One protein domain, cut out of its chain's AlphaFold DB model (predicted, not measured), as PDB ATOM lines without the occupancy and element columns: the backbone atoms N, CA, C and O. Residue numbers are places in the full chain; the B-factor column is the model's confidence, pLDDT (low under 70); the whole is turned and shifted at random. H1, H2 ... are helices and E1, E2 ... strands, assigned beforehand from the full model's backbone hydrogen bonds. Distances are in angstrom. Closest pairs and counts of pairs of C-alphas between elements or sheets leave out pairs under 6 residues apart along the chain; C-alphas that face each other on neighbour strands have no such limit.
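This is residues 20 to 96 and 224 to 242 of the 277 residues of an uncharacterized protein of uncultured bacterium (UniProt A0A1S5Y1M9). Two helices, H1 and H3, lie side by side and run opposite ways, and a third, H4, crosses H3 at the middle of the domain. H2 turns away at the other end of H1 and reaches outward to one end of the long axis, where residues 66 to 72 stick out, while a small hairpin of strands, E1 and E2, lies at the opposite end. The printed part has 96 residues, with E1, E2, H1, H2, H3 and H4 in that order; E1 and E2 form an antiparallel sheet of two strands, and the class is mostly helix. The outline is elongated, 48 by 27 by 21 A, and the whole is only just compact, close to loose, with a radius of gyration of the C-alphas of 14.9 A.

E1 is residues 20 to 22, beginning at C-alpha 20 (91.909, 71.020, 72.974), and E2 is residues 25 to 28. H1, residues 42 to 50, is 11.8 A long. H2, residues 52 to 66, is 21.2 A long and ends at C-alpha 66 (116.106, 87.852, 96.417). H3, residues 78 to 92, is 20.8 A long. H4, residues 226 to 235, is 14.3 A long and ends at C-alpha 235 (110.902, 76.305, 82.310).

H3 is the hub and touches the three other helices. It touches H1 at a shallow tilt of 13 degrees, opposite ways, with the closest C-alphas, those of Val 44 and Leu 88, 6.3 A apart. It touches H4 about perpendicular, at 74 degrees, with the closest C-alphas, of Leu 85 and Pro 227, 5.4 A apart. Residues 78 to 81 of H3 touch residues 54 to 58 of H2 at a steep tilt of 58 degrees, the closest C-alphas being those of Cys 55 and Trp 81, 6.5 A. H2 and H4 only just touch, with 3 pairs of C-alphas within 8 A. The helix packing is mostly crossed, with 1 of 4 touching pairs at a shallow tilt. H1 and H4 are close but not clearly touching, with the C-alphas of Ile 48 and Val 231 6.4 A apart. In the hairpin E1 and E2, N 20 and O 27 are 2.8 A apart and N 22 and O 25 are 2.9 A apart, within hydrogen-bond range. E1 is apart from the four helices. In H1, H2, H3 and H4 every O i to N i+4 pair is within hydrogen-bond range.

The two C-alphas farthest apart, those of Ser 24 and Asn 72, are 49.5 A apart. Residues 97 to 223 are not printed, and C-alphas 96 and 224 across this cut are 16.7 A apart. The links from E2 to H1 and from H2 to H3 are long. Mean pLDDT of the printed part is 85.8, with residues 20 to 22, 27, 29, 67 to 72 and 240 under 70.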
ATOM      1  N   CYS A  20      91.083  71.794  72.050       53.62
ATOM      2  CA  CYS A  20      91.909  71.020  72.974       53.62
ATOM      3  C   CYS A  20      90.995  70.333  73.997       53.62
ATOM      4  O   CYS A  20      89.926  70.854  74.309       53.62
ATOM      5  N   ILE A  21      91.387  69.170  74.515       58.12
ATOM      6  CA  ILE A  21      90.599  68.439  75.510       58.12
ATOM      7  C   ILE A  21      91.266  68.595  76.876       58.12
ATOM      8  O   ILE A  21      92.378  68.113  77.080       58.12
ATOM      9  N   PHE A  22      90.561  69.211  77.823       65.69
ATOM     10  CA  PHE A  22      90.940  69.244  79.232       65.69
ATOM     11  C   PHE A  22      90.058  68.272  80.014       65.69
ATOM     12  O   PHE A  22      88.886  68.543  80.291       65.69
ATOM     13  N   GLY A  23      90.599  67.088  80.308       74.44
ATOM     14  CA  GLY A  23      89.810  65.986  80.857       74.44
ATOM     15  C   GLY A  23      88.746  65.514  79.862       74.44
ATOM     16  O   GLY A  23      89.074  64.869  78.872       74.44
ATOM     17  N   SER A  24      87.474  65.824  80.123       71.62
ATOM     18  CA  SER A  24      86.345  65.566  79.211       71.62
ATOM     19  C   SER A  24      85.769  66.835  78.567       71.62
ATOM     20  O   SER A  24      84.784  66.752  77.838       71.62
ATOM     21  N   VAL A  25      86.347  68.009  78.843       73.44
ATOM     22  CA  VAL A  25      85.840  69.305  78.373       73.44
ATOM     23  C   VAL A  25      86.581  69.724  77.108       73.44
ATOM     24  O   VAL A  25      87.810  69.760  77.079       73.44
ATOM     25  N   SER A  26      85.826  70.068  76.065       72.44
ATOM     26  CA  SER A  26      86.363  70.631  74.825       72.44
ATOM     27  C   SER A  26      86.571  72.136  74.979       72.44
ATOM     28  O   SER A  26      85.610  72.882  75.156       72.44
ATOM     29  N   ILE A  27      87.818  72.583  74.871       69.00
ATOM     30  CA  ILE A  27      88.232  73.982  74.972       69.00
ATOM     31  C   ILE A  27      88.571  74.508  73.567       69.00
ATOM     32  O   ILE A  27      89.361  73.879  72.859       69.00
ATOM     33  N   PRO A  28      88.003  75.645  73.126       70.31
ATOM     34  CA  PRO A  28      88.399  76.306  71.881       70.31
ATOM     35  C   PRO A  28      89.908  76.584  71.817       70.31
ATOM     36  O   PRO A  28      90.497  77.024  72.799       70.31
ATOM     37  N   ARG A  29      90.548  76.420  70.648       62.59
ATOM     38  CA  ARG A  29      91.990  76.723  70.462       62.59
ATOM     39  C   ARG A  29      92.400  78.175  70.743       62.59
ATOM     40  O   ARG A  29      93.590  78.461  70.809       62.59
ATOM     41  N   THR A  30      91.447  79.091  70.875       71.69
ATOM     42  CA  THR A  30      91.692  80.489  71.261       71.69
ATOM     43  C   THR A  30      91.893  80.670  72.769       71.69
ATOM     44  O   THR A  30      92.236  81.770  73.205       71.69
ATOM     45  N   MET A  31      91.688  79.611  73.561       85.12
ATOM     46  CA  MET A  31      91.783  79.628  75.016       85.12
ATOM     47  C   MET A  31      93.001  78.847  75.512       85.12
ATOM     48  O   MET A  31      93.264  77.716  75.109       85.12
ATOM     49  N   LEU A  32      93.712  79.472  76.440       90.31
ATOM     50  CA  LEU A  32      94.897  78.970  77.109       90.31
ATOM     51  C   LEU A  32      94.504  78.386  78.465       90.31
ATOM     52  O   LEU A  32      93.856  79.052  79.276       90.31
ATOM     53  N   LEU A  33      94.981  77.185  78.756       91.75
ATOM     54  CA  LEU A  33      95.175  76.742  80.130       91.75
ATOM     55  C   LEU A  33      96.591  77.137  80.526       91.75
ATOM     56  O   LEU A  33      97.570  76.695  79.919       91.75
ATOM     57  N   LEU A  34      96.701  78.020  81.517       91.19
ATOM     58  CA  LEU A  34      97.975  78.657  81.826       91.19
ATOM     59  C   LEU A  34      99.046  77.630  82.206       91.19
ATOM     60  O   LEU A  34     100.202  77.826  81.869       91.19
ATOM     61  N   ASP A  35      98.678  76.533  82.860       89.12
ATOM     62  CA  ASP A  35      99.580  75.474  83.310       89.12
ATOM     63  C   ASP A  35      99.638  74.233  82.399       89.12
ATOM     64  O   ASP A  35     100.341  73.278  82.730       89.12
ATOM     65  N   ASP A  36      98.981  74.263  81.232       89.25
ATOM     66  CA  ASP A  36      99.072  73.215  80.209       89.25
ATOM     67  C   ASP A  36      99.613  73.770  78.887       89.25
ATOM     68  O   ASP A  36      98.898  74.344  78.063       89.25
ATOM     69  N   VAL A  37     100.905  73.538  78.663       90.38
ATOM     70  CA  VAL A  37     101.648  74.031  77.493       90.38
ATOM     71  C   VAL A  37     101.141  73.448  76.177       90.38
ATOM     72  O   VAL A  37     101.333  74.058  75.128       90.38
ATOM     73  N   ASN A  38     100.431  72.318  76.206       87.94
ATOM     74  CA  ASN A  38      99.831  71.756  74.996       87.94
ATOM     75  C   ASN A  38      98.671  72.609  74.467       87.94
ATOM     76  O   ASN A  38      98.284  72.460  73.308       87.94
ATOM     77  N   THR A  39      98.125  73.500  75.298       89.75
ATOM     78  CA  THR A  39      97.083  74.452  74.891       89.75
ATOM     79  C   THR A  39      97.651  75.743  74.312       89.75
ATOM     80  O   THR A  39      96.905  76.562  73.780       89.75
ATOM     81  N   TRP A  40      98.968  75.950  74.393       91.62
ATOM     82  CA  TRP A  40      99.576  77.207  73.983       91.62
ATOM     83  C   TRP A  40      99.792  77.267  72.465       91.62
ATOM     84  O   TRP A  40     100.161  76.263  71.847       91.62
ATOM     85  N   PRO A  41      99.645  78.452  71.842       92.00
ATOM     86  CA  PRO A  41     100.070  78.673  70.470       92.00
ATOM     87  C   PRO A  41     101.547  78.325  70.290       92.00
ATOM     88  O   PRO A  41     102.384  78.674  71.126       92.00
ATOM     89  N   SER A  42     101.891  77.717  69.155       91.88
ATOM     90  CA  SER A  42     103.286  77.388  68.845       91.88
ATOM     91  C   SER A  42     104.182  78.625  68.865       91.88
ATOM     92  O   SER A  42     105.287  78.550  69.377       91.88
ATOM     93  N   SER A  43     103.678  79.786  68.431       93.25
ATOM     94  CA  SER A  43     104.417  81.056  68.473       93.25
ATOM     95  C   SER A  43     104.883  81.437  69.882       93.25
ATOM     96  O   SER A  43     105.989  81.949  70.041       93.25
ATOM     97  N   VAL A  44     104.080  81.164  70.913       95.25
ATOM     98  CA  VAL A  44     104.451  81.392  72.318       95.25
ATOM     99  C   VAL A  44     105.588  80.454  72.713       95.25
ATOM    100  O   VAL A  44     106.599  80.904  73.253       95.25
ATOM    101  N   VAL A  45     105.444  79.163  72.405       95.69
ATOM    102  CA  VAL A  45     106.452  78.136  72.699       95.69
ATOM    103  C   VAL A  45     107.772  78.443  71.987       95.69
ATOM    104  O   VAL A  45     108.825  78.433  72.622       95.69
ATOM    105  N   ASP A  46     107.717  78.807  70.708       97.12
ATOM    106  CA  ASP A  46     108.879  79.123  69.877       97.12
ATOM    107  C   ASP A  46     109.644  80.341  70.412       97.12
ATOM    108  O   ASP A  46     110.880  80.334  70.446       97.12
ATOM    109  N   ILE A  47     108.932  81.377  70.884       98.00
ATOM    110  CA  ILE A  47     109.551  82.546  71.528       98.00
ATOM    111  C   ILE A  47     110.297  82.120  72.795       98.00
ATOM    112  O   ILE A  47     111.436  82.550  72.993       98.00
ATOM    113  N   ILE A  48     109.687  81.293  73.650       97.56
ATOM    114  CA  ILE A  48     110.316  80.866  74.907       97.56
ATOM    115  C   ILE A  48     111.516  79.960  74.624       97.56
ATOM    116  O   ILE A  48     112.590  80.211  75.166       97.56
ATOM    117  N   GLU A  49     111.381  78.955  73.755       97.12
ATOM    118  CA  GLU A  49     112.457  78.000  73.464       97.12
ATOM    119  C   GLU A  49     113.655  78.690  72.797       97.12
ATOM    120  O   GLU A  49     114.795  78.499  73.224       97.12
ATOM    121  N   SER A  50     113.413  79.596  71.841       97.69
ATOM    122  CA  SER A  50     114.480  80.371  71.185       97.69
ATOM    123  C   SER A  50     115.234  81.300  72.146       97.69
ATOM    124  O   SER A  50     116.345  81.732  71.846       97.69
ATOM    125  N   ASN A  51     114.643  81.626  73.301       97.94
ATOM    126  CA  ASN A  51     115.229  82.501  74.318       97.94
ATOM    127  C   ASN A  51     115.480  81.781  75.655       97.94
ATOM    128  O   ASN A  51     115.756  82.430  76.664       97.94
ATOM    129  N   LYS A  52     115.422  80.445  75.670       96.44
ATOM    130  CA  LYS A  52     115.415  79.625  76.887       96.44
ATOM    131  C   LYS A  52     116.570  79.935  77.828       96.44
ATOM    132  O   LYS A  52     116.340  80.185  79.010       96.44
ATOM    133  N   LYS A  53     117.792  79.988  77.290       96.38
ATOM    134  CA  LYS A  53     118.994  80.305  78.068       96.38
ATOM    135  C   LYS A  53     118.904  81.686  78.724       96.38
ATOM    136  O   LYS A  53     119.163  81.806  79.912       96.38
ATOM    137  N   ALA A  54     118.478  82.706  77.985       96.00
ATOM    138  CA  ALA A  54     118.346  84.059  78.521       96.00
ATOM    139  C   ALA A  54     117.283  84.157  79.624       96.00
ATOM    140  O   ALA A  54     117.482  84.844  80.626       96.00
ATOM    141  N   CYS A  55     116.164  83.447  79.462       96.19
ATOM    142  CA  CYS A  55     115.134  83.350  80.492       96.19
ATOM    143  C   CYS A  55     115.666  82.675  81.766       96.19
ATOM    144  O   CYS A  55     115.416  83.168  82.864       96.19
ATOM    145  N   GLN A  56     116.415  81.575  81.627       94.94
ATOM    146  CA  GLN A  56     117.043  80.877  82.754       94.94
ATOM    147  C   GLN A  56     118.077  81.758  83.458       94.94
ATOM    148  O   GLN A  56     118.027  81.897  84.677       94.94
ATOM    149  N   ASP A  57     118.963  82.405  82.699       94.56
ATOM    150  CA  ASP A  57     119.991  83.299  83.237       94.56
ATOM    151  C   ASP A  57     119.356  84.451  84.046       94.56
ATOM    152  O   ASP A  57     119.807  84.755  85.153       94.56
ATOM    153  N   TYR A  58     118.254  85.038  83.553       94.69
ATOM    154  CA  TYR A  58     117.493  86.053  84.290       94.69
ATOM    155  C   TYR A  58     116.906  85.516  85.602       94.69
ATOM    156  O   TYR A  58     117.065  86.164  86.639       94.69
ATOM    157  N   LEU A  59     116.217  84.370  85.565       91.81
ATOM    158  CA  LEU A  59     115.548  83.805  86.743       91.81
ATOM    159  C   LEU A  59     116.556  83.380  87.820       91.81
ATOM    160  O   LEU A  59     116.360  83.725  88.982       91.81
ATOM    161  N   ASN A  60     117.664  82.745  87.429       89.88
ATOM    162  CA  ASN A  60     118.742  82.357  88.343       89.88
ATOM    163  C   ASN A  60     119.384  83.587  89.003       89.88
ATOM    164  O   ASN A  60     119.604  83.615  90.213       89.88
ATOM    165  N   ALA A  61     119.653  84.640  88.220       88.44
ATOM    166  CA  ALA A  61     120.185  85.889  88.760       88.44
ATOM    167  C   ALA A  61     119.195  86.566  89.723       88.44
ATOM    168  O   ALA A  61     119.612  87.135  90.728       88.44
ATOM    169  N   LYS A  62     117.886  86.490  89.443       86.06
ATOM    170  CA  LYS A  62     116.844  87.035  90.321       86.06
ATOM    171  C   LYS A  62     116.774  86.295  91.659       86.06
ATOM    172  O   LYS A  62     116.742  86.950  92.694       86.06
ATOM    173  N   GLU A  63     116.817  84.966  91.648       82.31
ATOM    174  CA  GLU A  63     116.827  84.157  92.873       82.31
ATOM    175  C   GLU A  63     118.036  84.485  93.768       82.31
ATOM    176  O   GLU A  63     117.887  84.661  94.978       82.31
ATOM    177  N   GLY A  64     119.221  84.675  93.177       74.38
ATOM    178  CA  GLY A  64     120.420  85.105  93.909       74.38
ATOM    179  C   GLY A  64     120.322  86.514  94.517       74.38
ATOM    180  O   GLY A  64     120.916  86.781  95.563       74.38
ATOM    181  N   ILE A  65     119.555  87.418  93.895       76.50
ATOM    182  CA  ILE A  65     119.289  88.766  94.427       76.50
ATOM    183  C   ILE A  65     118.289  88.697  95.591       76.50
ATOM    184  O   ILE A  65     118.540  89.288  96.645       76.50
ATOM    185  N   ASP A  66     117.191  87.951  95.429       73.38
ATOM    186  CA  ASP A  66     116.106  87.852  96.417       73.38
ATOM    187  C   ASP A  66     116.556  87.133  97.711       73.38
ATOM    188  O   ASP A  66     116.094  87.469  98.803       73.38
ATOM    189  N   THR A  67     117.509  86.196  97.618       68.19
ATOM    190  CA  THR A  67     118.024  85.394  98.751       68.19
ATOM    191  C   THR A  67     119.131  86.066  99.580       68.19
ATOM    192  O   THR A  67     119.571  85.502 100.582       68.19
ATOM    193  N   GLY A  68     119.531  87.304  99.257       55.69
ATOM    194  CA  GLY A  68     120.290  88.157 100.184       55.69
ATOM    195  C   GLY A  68     121.786  88.348  99.914       55.69
ATOM    196  O   GLY A  68     122.468  88.888 100.781       55.69
ATOM    197  N   ALA A  69     122.313  88.000  98.735       54.97
ATOM    198  CA  ALA A  69     123.725  88.261  98.424       54.97
ATOM    199  C   ALA A  69     124.011  89.717  97.996       54.97
ATOM    200  O   ALA A  69     125.130  90.196  98.172       54.97
ATOM    201  N   ALA A  70     123.026  90.442  97.451       54.41
ATOM    202  CA  ALA A  70     123.242  91.811  96.987       54.41
ATOM    203  C   ALA A  70     121.948  92.629  96.858       54.41
ATOM    204  O   ALA A  70     121.374  92.774  95.776       54.41
ATOM    205  N   LYS A  71     121.511  93.246  97.959       53.19
ATOM    206  CA  LYS A  71     120.578  94.377  97.865       53.19
ATOM    207  C   LYS A  71     121.300  95.500  97.104       53.19
ATOM    208  O   LYS A  71     122.367  95.914  97.540       53.19
ATOM    209  N   ASN A  72     120.727  95.956  95.984       60.97
ATOM    210  CA  ASN A  72     121.214  97.003  95.056       60.97
ATOM    211  C   ASN A  72     121.957  96.556  93.778       60.97
ATOM    212  O   ASN A  72     122.457  97.420  93.058       60.97
ATOM    213  N   ILE A  73     121.997  95.265  93.423       70.19
ATOM    214  CA  ILE A  73     122.485  94.855  92.092       70.19
ATOM    215  C   ILE A  73     121.316  94.750  91.107       70.19
ATOM    216  O   ILE A  73     120.345  94.032  91.335       70.19
ATOM    217  N   SER A  74     121.423  95.470  89.989       82.06
ATOM    218  CA  SER A  74     120.499  95.337  88.861       82.06
ATOM    219  C   SER A  74     120.756  94.020  88.130       82.06
ATOM    220  O   SER A  74     121.902  93.704  87.809       82.06
ATOM    221  N   ASN A  75     119.702  93.255  87.843       86.12
ATOM    222  CA  ASN A  75     119.819  92.013  87.083       86.12
ATOM    223  C   ASN A  75     120.316  92.328  85.650       86.12
ATOM    224  O   ASN A  75     119.597  93.002  84.901       86.12
ATOM    225  N   PRO A  76     121.506  91.852  85.229       90.44
ATOM    226  CA  PRO A  76     122.096  92.218  83.937       90.44
ATOM    227  C   PRO A  76     121.264  91.732  82.742       90.44
ATOM    228  O   PRO A  76     121.326  92.310  81.658       90.44
ATOM    229  N   TYR A  77     120.423  90.716  82.945       93.12
ATOM    230  CA  TYR A  77     119.553  90.153  81.918       93.12
ATOM    231  C   TYR A  77     118.207  90.888  81.804       93.12
ATOM    232  O   TYR A  77     117.390  90.541  80.950       93.12
ATOM    233  N   ASN A  78     117.953  91.922  82.618       92.75
ATOM    234  CA  ASN A  78     116.645  92.583  82.693       92.75
ATOM    235  C   ASN A  78     116.187  93.182  81.354       92.75
ATOM    236  O   ASN A  78     115.024  93.052  80.984       92.75
ATOM    237  N   LYS A  79     117.096  93.789  80.578       94.62
ATOM    238  CA  LYS A  79     116.750  94.348  79.260       94.62
ATOM    239  C   LYS A  79     116.268  93.262  78.295       94.62
ATOM    240  O   LYS A  79     115.271  93.451  77.599       94.62
ATOM    241  N   GLN A  80     116.968  92.129  78.263       95.75
ATOM    242  CA  GLN A  80     116.606  91.003  77.407       95.75
ATOM    243  C   GLN A  80     115.294  90.363  77.869       95.75
ATOM    244  O   GLN A  80     114.416  90.118  77.045       95.75
ATOM    245  N   TRP A  81     115.128  90.183  79.181       96.06
ATOM    246  CA  TRP A  81     113.893  89.704  79.794       96.06
ATOM    247  C   TRP A  81     112.682  90.557  79.408       96.06
ATOM    248  O   TRP A  81     111.708  90.027  78.878       96.06
ATOM    249  N   CYS A  82     112.759  91.881  79.576       96.00
ATOM    250  CA  CYS A  82     111.687  92.793  79.176       96.00
ATOM    251  C   CYS A  82     111.360  92.684  77.678       96.00
ATOM    252  O   CYS A  82     110.188  92.681  77.306       96.00
ATOM    253  N   GLY A  83     112.375  92.541  76.818       97.62
ATOM    254  CA  GLY A  83     112.173  92.331  75.382       97.62
ATOM    255  C   GLY A  83     111.440  91.024  75.059       97.62
ATOM    256  O   GLY A  83     110.568  91.008  74.193       97.62
ATOM    257  N   ILE A  84     111.749  89.939  75.775       98.00
ATOM    258  CA  ILE A  84     111.062  88.646  75.632       98.00
ATOM    259  C   ILE A  84     109.613  88.756  76.119       98.00
ATOM    260  O   ILE A  84     108.700  88.356  75.397       98.00
ATOM    261  N   LEU A  85     109.383  89.352  77.295       97.00
ATOM    262  CA  LEU A  85     108.033  89.542  77.832       97.00
ATOM    263  C   LEU A  85     107.171  90.432  76.936       97.00
ATOM    264  O   LEU A  85     105.984  90.165  76.789       97.00
ATOM    265  N   SER A  86     107.757  91.452  76.305       96.75
ATOM    266  CA  SER A  86     107.063  92.311  75.344       96.75
ATOM    267  C   SER A  86     106.608  91.527  74.106       96.75
ATOM    268  O   SER A  86     105.437  91.599  73.738       96.75
ATOM    269  N   LYS A  87     107.489  90.708  73.511       97.50
ATOM    270  CA  LYS A  87     107.138  89.836  72.372       97.50
ATOM    271  C   LYS A  87     106.033  88.845  72.724       97.50
ATOM    272  O   LYS A  87     105.095  88.674  71.951       97.50
ATOM    273  N   LEU A  88     106.141  88.214  73.892       96.88
ATOM    274  CA  LEU A  88     105.115  87.306  74.397       96.88
ATOM    275  C   LEU A  88     103.794  88.037  74.631       96.88
ATOM    276  O   LEU A  88     102.766  87.542  74.192       96.88
ATOM    277  N   GLY A  89     103.830  89.218  75.253       94.38
ATOM    278  CA  GLY A  89     102.657  90.058  75.487       94.38
ATOM    279  C   GLY A  89     101.898  90.357  74.202       94.38
ATOM    280  O   GLY A  89     100.694  90.141  74.156       94.38
ATOM    281  N   ILE A  90     102.602  90.744  73.134       94.62
ATOM    282  CA  ILE A  90     102.000  90.952  71.808       94.62
ATOM    283  C   ILE A  90     101.359  89.659  71.284       94.62
ATOM    284  O   ILE A  90     100.231  89.688  70.806       94.62
ATOM    285  N   ALA A  91     102.051  88.522  71.398       93.88
ATOM    286  CA  ALA A  91     101.574  87.243  70.875       93.88
ATOM    287  C   ALA A  91     100.307  86.712  71.572       93.88
ATOM    288  O   ALA A  91      99.577  85.927  70.970       93.88
ATOM    289  N   ILE A  92     100.056  87.112  72.823       93.44
ATOM    290  CA  ILE A  92      98.940  86.600  73.633       93.44
ATOM    291  C   ILE A  92      97.865  87.641  73.957       93.44
ATOM    292  O   ILE A  92      96.893  87.303  74.623       93.44
ATOM    293  N   ASN A  93      98.033  88.895  73.532       91.44
ATOM    294  CA  ASN A  93      97.192  90.014  73.969       91.44
ATOM    295  C   ASN A  93      95.692  89.794  73.706       91.44
ATOM    296  O   ASN A  93      94.855  90.146  74.537       91.44
ATOM    297  N   ASP A  94      95.376  89.196  72.558       90.38
ATOM    298  CA  ASP A  94      94.004  88.929  72.114       90.38
ATOM    299  C   ASP A  94      93.566  87.482  72.368       90.38
ATOM    300  O   ASP A  94      92.528  87.045  71.876       90.38
ATOM    301  N   LEU A  95      94.357  86.727  73.132       92.31
ATOM    302  CA  LEU A  95      93.993  85.385  73.559       92.31
ATOM    303  C   LEU A  95      93.208  85.421  74.863       92.31
ATOM    304  O   LEU A  95      93.211  86.397  75.624       92.31
ATOM    305  N   HIS A  96      92.564  84.293  75.124       94.00
ATOM    306  CA  HIS A  96      91.810  84.065  76.338       94.00
ATOM    307  C   HIS A  96      92.544  83.068  77.227       94.00
ATOM    308  O   HIS A  96      93.239  82.183  76.739       94.00
ATOM    309  N   GLN A 224     101.983  89.320  88.878       79.88
ATOM    310  CA  GLN A 224     102.890  88.848  87.844       79.88
ATOM    311  C   GLN A 224     102.176  88.795  86.492       79.88
ATOM    312  O   GLN A 224     101.175  88.103  86.341       79.88
ATOM    313  N   SER A 225     102.739  89.451  85.475       89.81
ATOM    314  CA  SER A 225     102.152  89.442  84.133       89.81
ATOM    315  C   SER A 225     102.068  88.032  83.531       89.81
ATOM    316  O   SER A 225     102.960  87.200  83.730       89.81
ATOM    317  N   VAL A 226     101.033  87.779  82.721       93.19
ATOM    318  CA  VAL A 226     100.843  86.496  82.017       93.19
ATOM    319  C   VAL A 226     102.076  86.059  81.217       93.19
ATOM    320  O   VAL A 226     102.505  84.922  81.412       93.19
ATOM    321  N   PRO A 227     102.740  86.922  80.415       95.31
ATOM    322  CA  PRO A 227     103.984  86.552  79.734       95.31
ATOM    323  C   PRO A 227     105.049  85.985  80.674       95.31
ATOM    324  O   PRO A 227     105.734  85.014  80.361       95.31
ATOM    325  N   SER A 228     105.177  86.589  81.855       94.31
ATOM    326  CA  SER A 228     106.153  86.188  82.858       94.31
ATOM    327  C   SER A 228     105.796  84.838  83.487       94.31
ATOM    328  O   SER A 228     106.687  84.029  83.753       94.31
ATOM    329  N   MET A 229     104.504  84.571  83.696       93.25
ATOM    330  CA  MET A 229     104.023  83.270  84.164       93.25
ATOM    331  C   MET A 229     104.256  82.173  83.127       93.25
ATOM    332  O   MET A 229     104.790  81.133  83.492       93.25
ATOM    333  N   LEU A 230     103.959  82.420  81.845       94.50
ATOM    334  CA  LEU A 230     104.196  81.455  80.763       94.50
ATOM    335  C   LEU A 230     105.663  81.011  80.720       94.50
ATOM    336  O   LEU A 230     105.949  79.818  80.710       94.50
ATOM    337  N   VAL A 231     106.614  81.950  80.784       95.69
ATOM    338  CA  VAL A 231     108.044  81.596  80.815       95.69
ATOM    339  C   VAL A 231     108.374  80.723  82.024       95.69
ATOM    340  O   VAL A 231     109.019  79.684  81.879       95.69
ATOM    341  N   LYS A 232     107.928  81.115  83.222       93.50
ATOM    342  CA  LYS A 232     108.205  80.340  84.435       93.50
ATOM    343  C   LYS A 232     107.569  78.951  84.375       93.50
ATOM    344  O   LYS A 232     108.235  77.985  84.726       93.50
ATOM    345  N   ILE A 233     106.324  78.830  83.919       92.44
ATOM    346  CA  ILE A 233     105.635  77.542  83.783       92.44
ATOM    347  C   ILE A 233     106.387  76.653  82.802       92.44
ATOM    348  O   ILE A 233     106.697  75.515  83.137       92.44
ATOM    349  N   TYR A 234     106.752  77.190  81.635       94.12
ATOM    350  CA  TYR A 234     107.472  76.450  80.603       94.12
ATOM    351  C   TYR A 234     108.813  75.901  81.098       94.12
ATOM    352  O   TYR A 234     109.135  74.736  80.879       94.12
ATOM    353  N   LEU A 235     109.592  76.719  81.807       93.00
ATOM    354  CA  LEU A 235     110.902  76.305  82.310       93.00
ATOM    355  C   LEU A 235     110.821  75.333  83.497       93.00
ATOM    356  O   LEU A 235     111.757  74.566  83.701       93.00
ATOM    357  N   ASN A 236     109.715  75.335  84.248       88.75
ATOM    358  CA  ASN A 236     109.538  74.522  85.455       88.75
ATOM    359  C   ASN A 236     108.591  73.323  85.269       88.75
ATOM    360  O   ASN A 236     108.216  72.695  86.261       88.75
ATOM    361  N   GLN A 237     108.216  72.964  84.032       79.56
ATOM    362  CA  GLN A 237     107.256  71.881  83.744       79.56
ATOM    363  C   GLN A 237     107.568  70.570  84.486       79.56
ATOM    364  O   GLN A 237     106.657  69.895  84.960       79.56
ATOM    365  N   ASN A 238     108.856  70.250  84.641       75.06
ATOM    366  CA  ASN A 238     109.327  69.000  85.244       75.06
ATOM    367  C   ASN A 238     109.653  69.107  86.741       75.06
ATOM    368  O   ASN A 238     110.024  68.111  87.353       75.06
ATOM    369  N   MET A 239     109.543  70.295  87.338       72.81
ATOM    370  CA  MET A 239     109.968  70.529  88.724       72.81
ATOM    371  C   MET A 239     108.822  70.416  89.734       72.81
ATOM    372  O   MET A 239     109.041  70.572  90.929       72.81
ATOM    373  N   GLY A 240     107.586  70.189  89.273       67.75
ATOM    374  CA  GLY A 240     106.409  70.125  90.148       67.75
ATOM    375  C   GLY A 240     106.054  71.457  90.825       67.75
ATOM    376  O   GLY A 240     105.149  71.493  91.655       67.75
ATOM    377  N   ILE A 241     106.729  72.554  90.467       72.88
ATOM    378  CA  ILE A 241     106.487  73.881  91.031       72.88
ATOM    379  C   ILE A 241     105.126  74.387  90.549       72.88
ATOM    380  O   ILE A 241     104.866  74.482  89.347       72.88
ATOM    381  N   VAL A 242     104.257  74.729  91.501       75.50
ATOM    382  CA  VAL A 242     102.965  75.363  91.233       75.50
ATOM    383  C   VAL A 242     103.141  76.869  91.336       75.50
ATOM    384  O   VAL A 242     103.396  77.399  92.415       75.50
TER     385      VAL A 242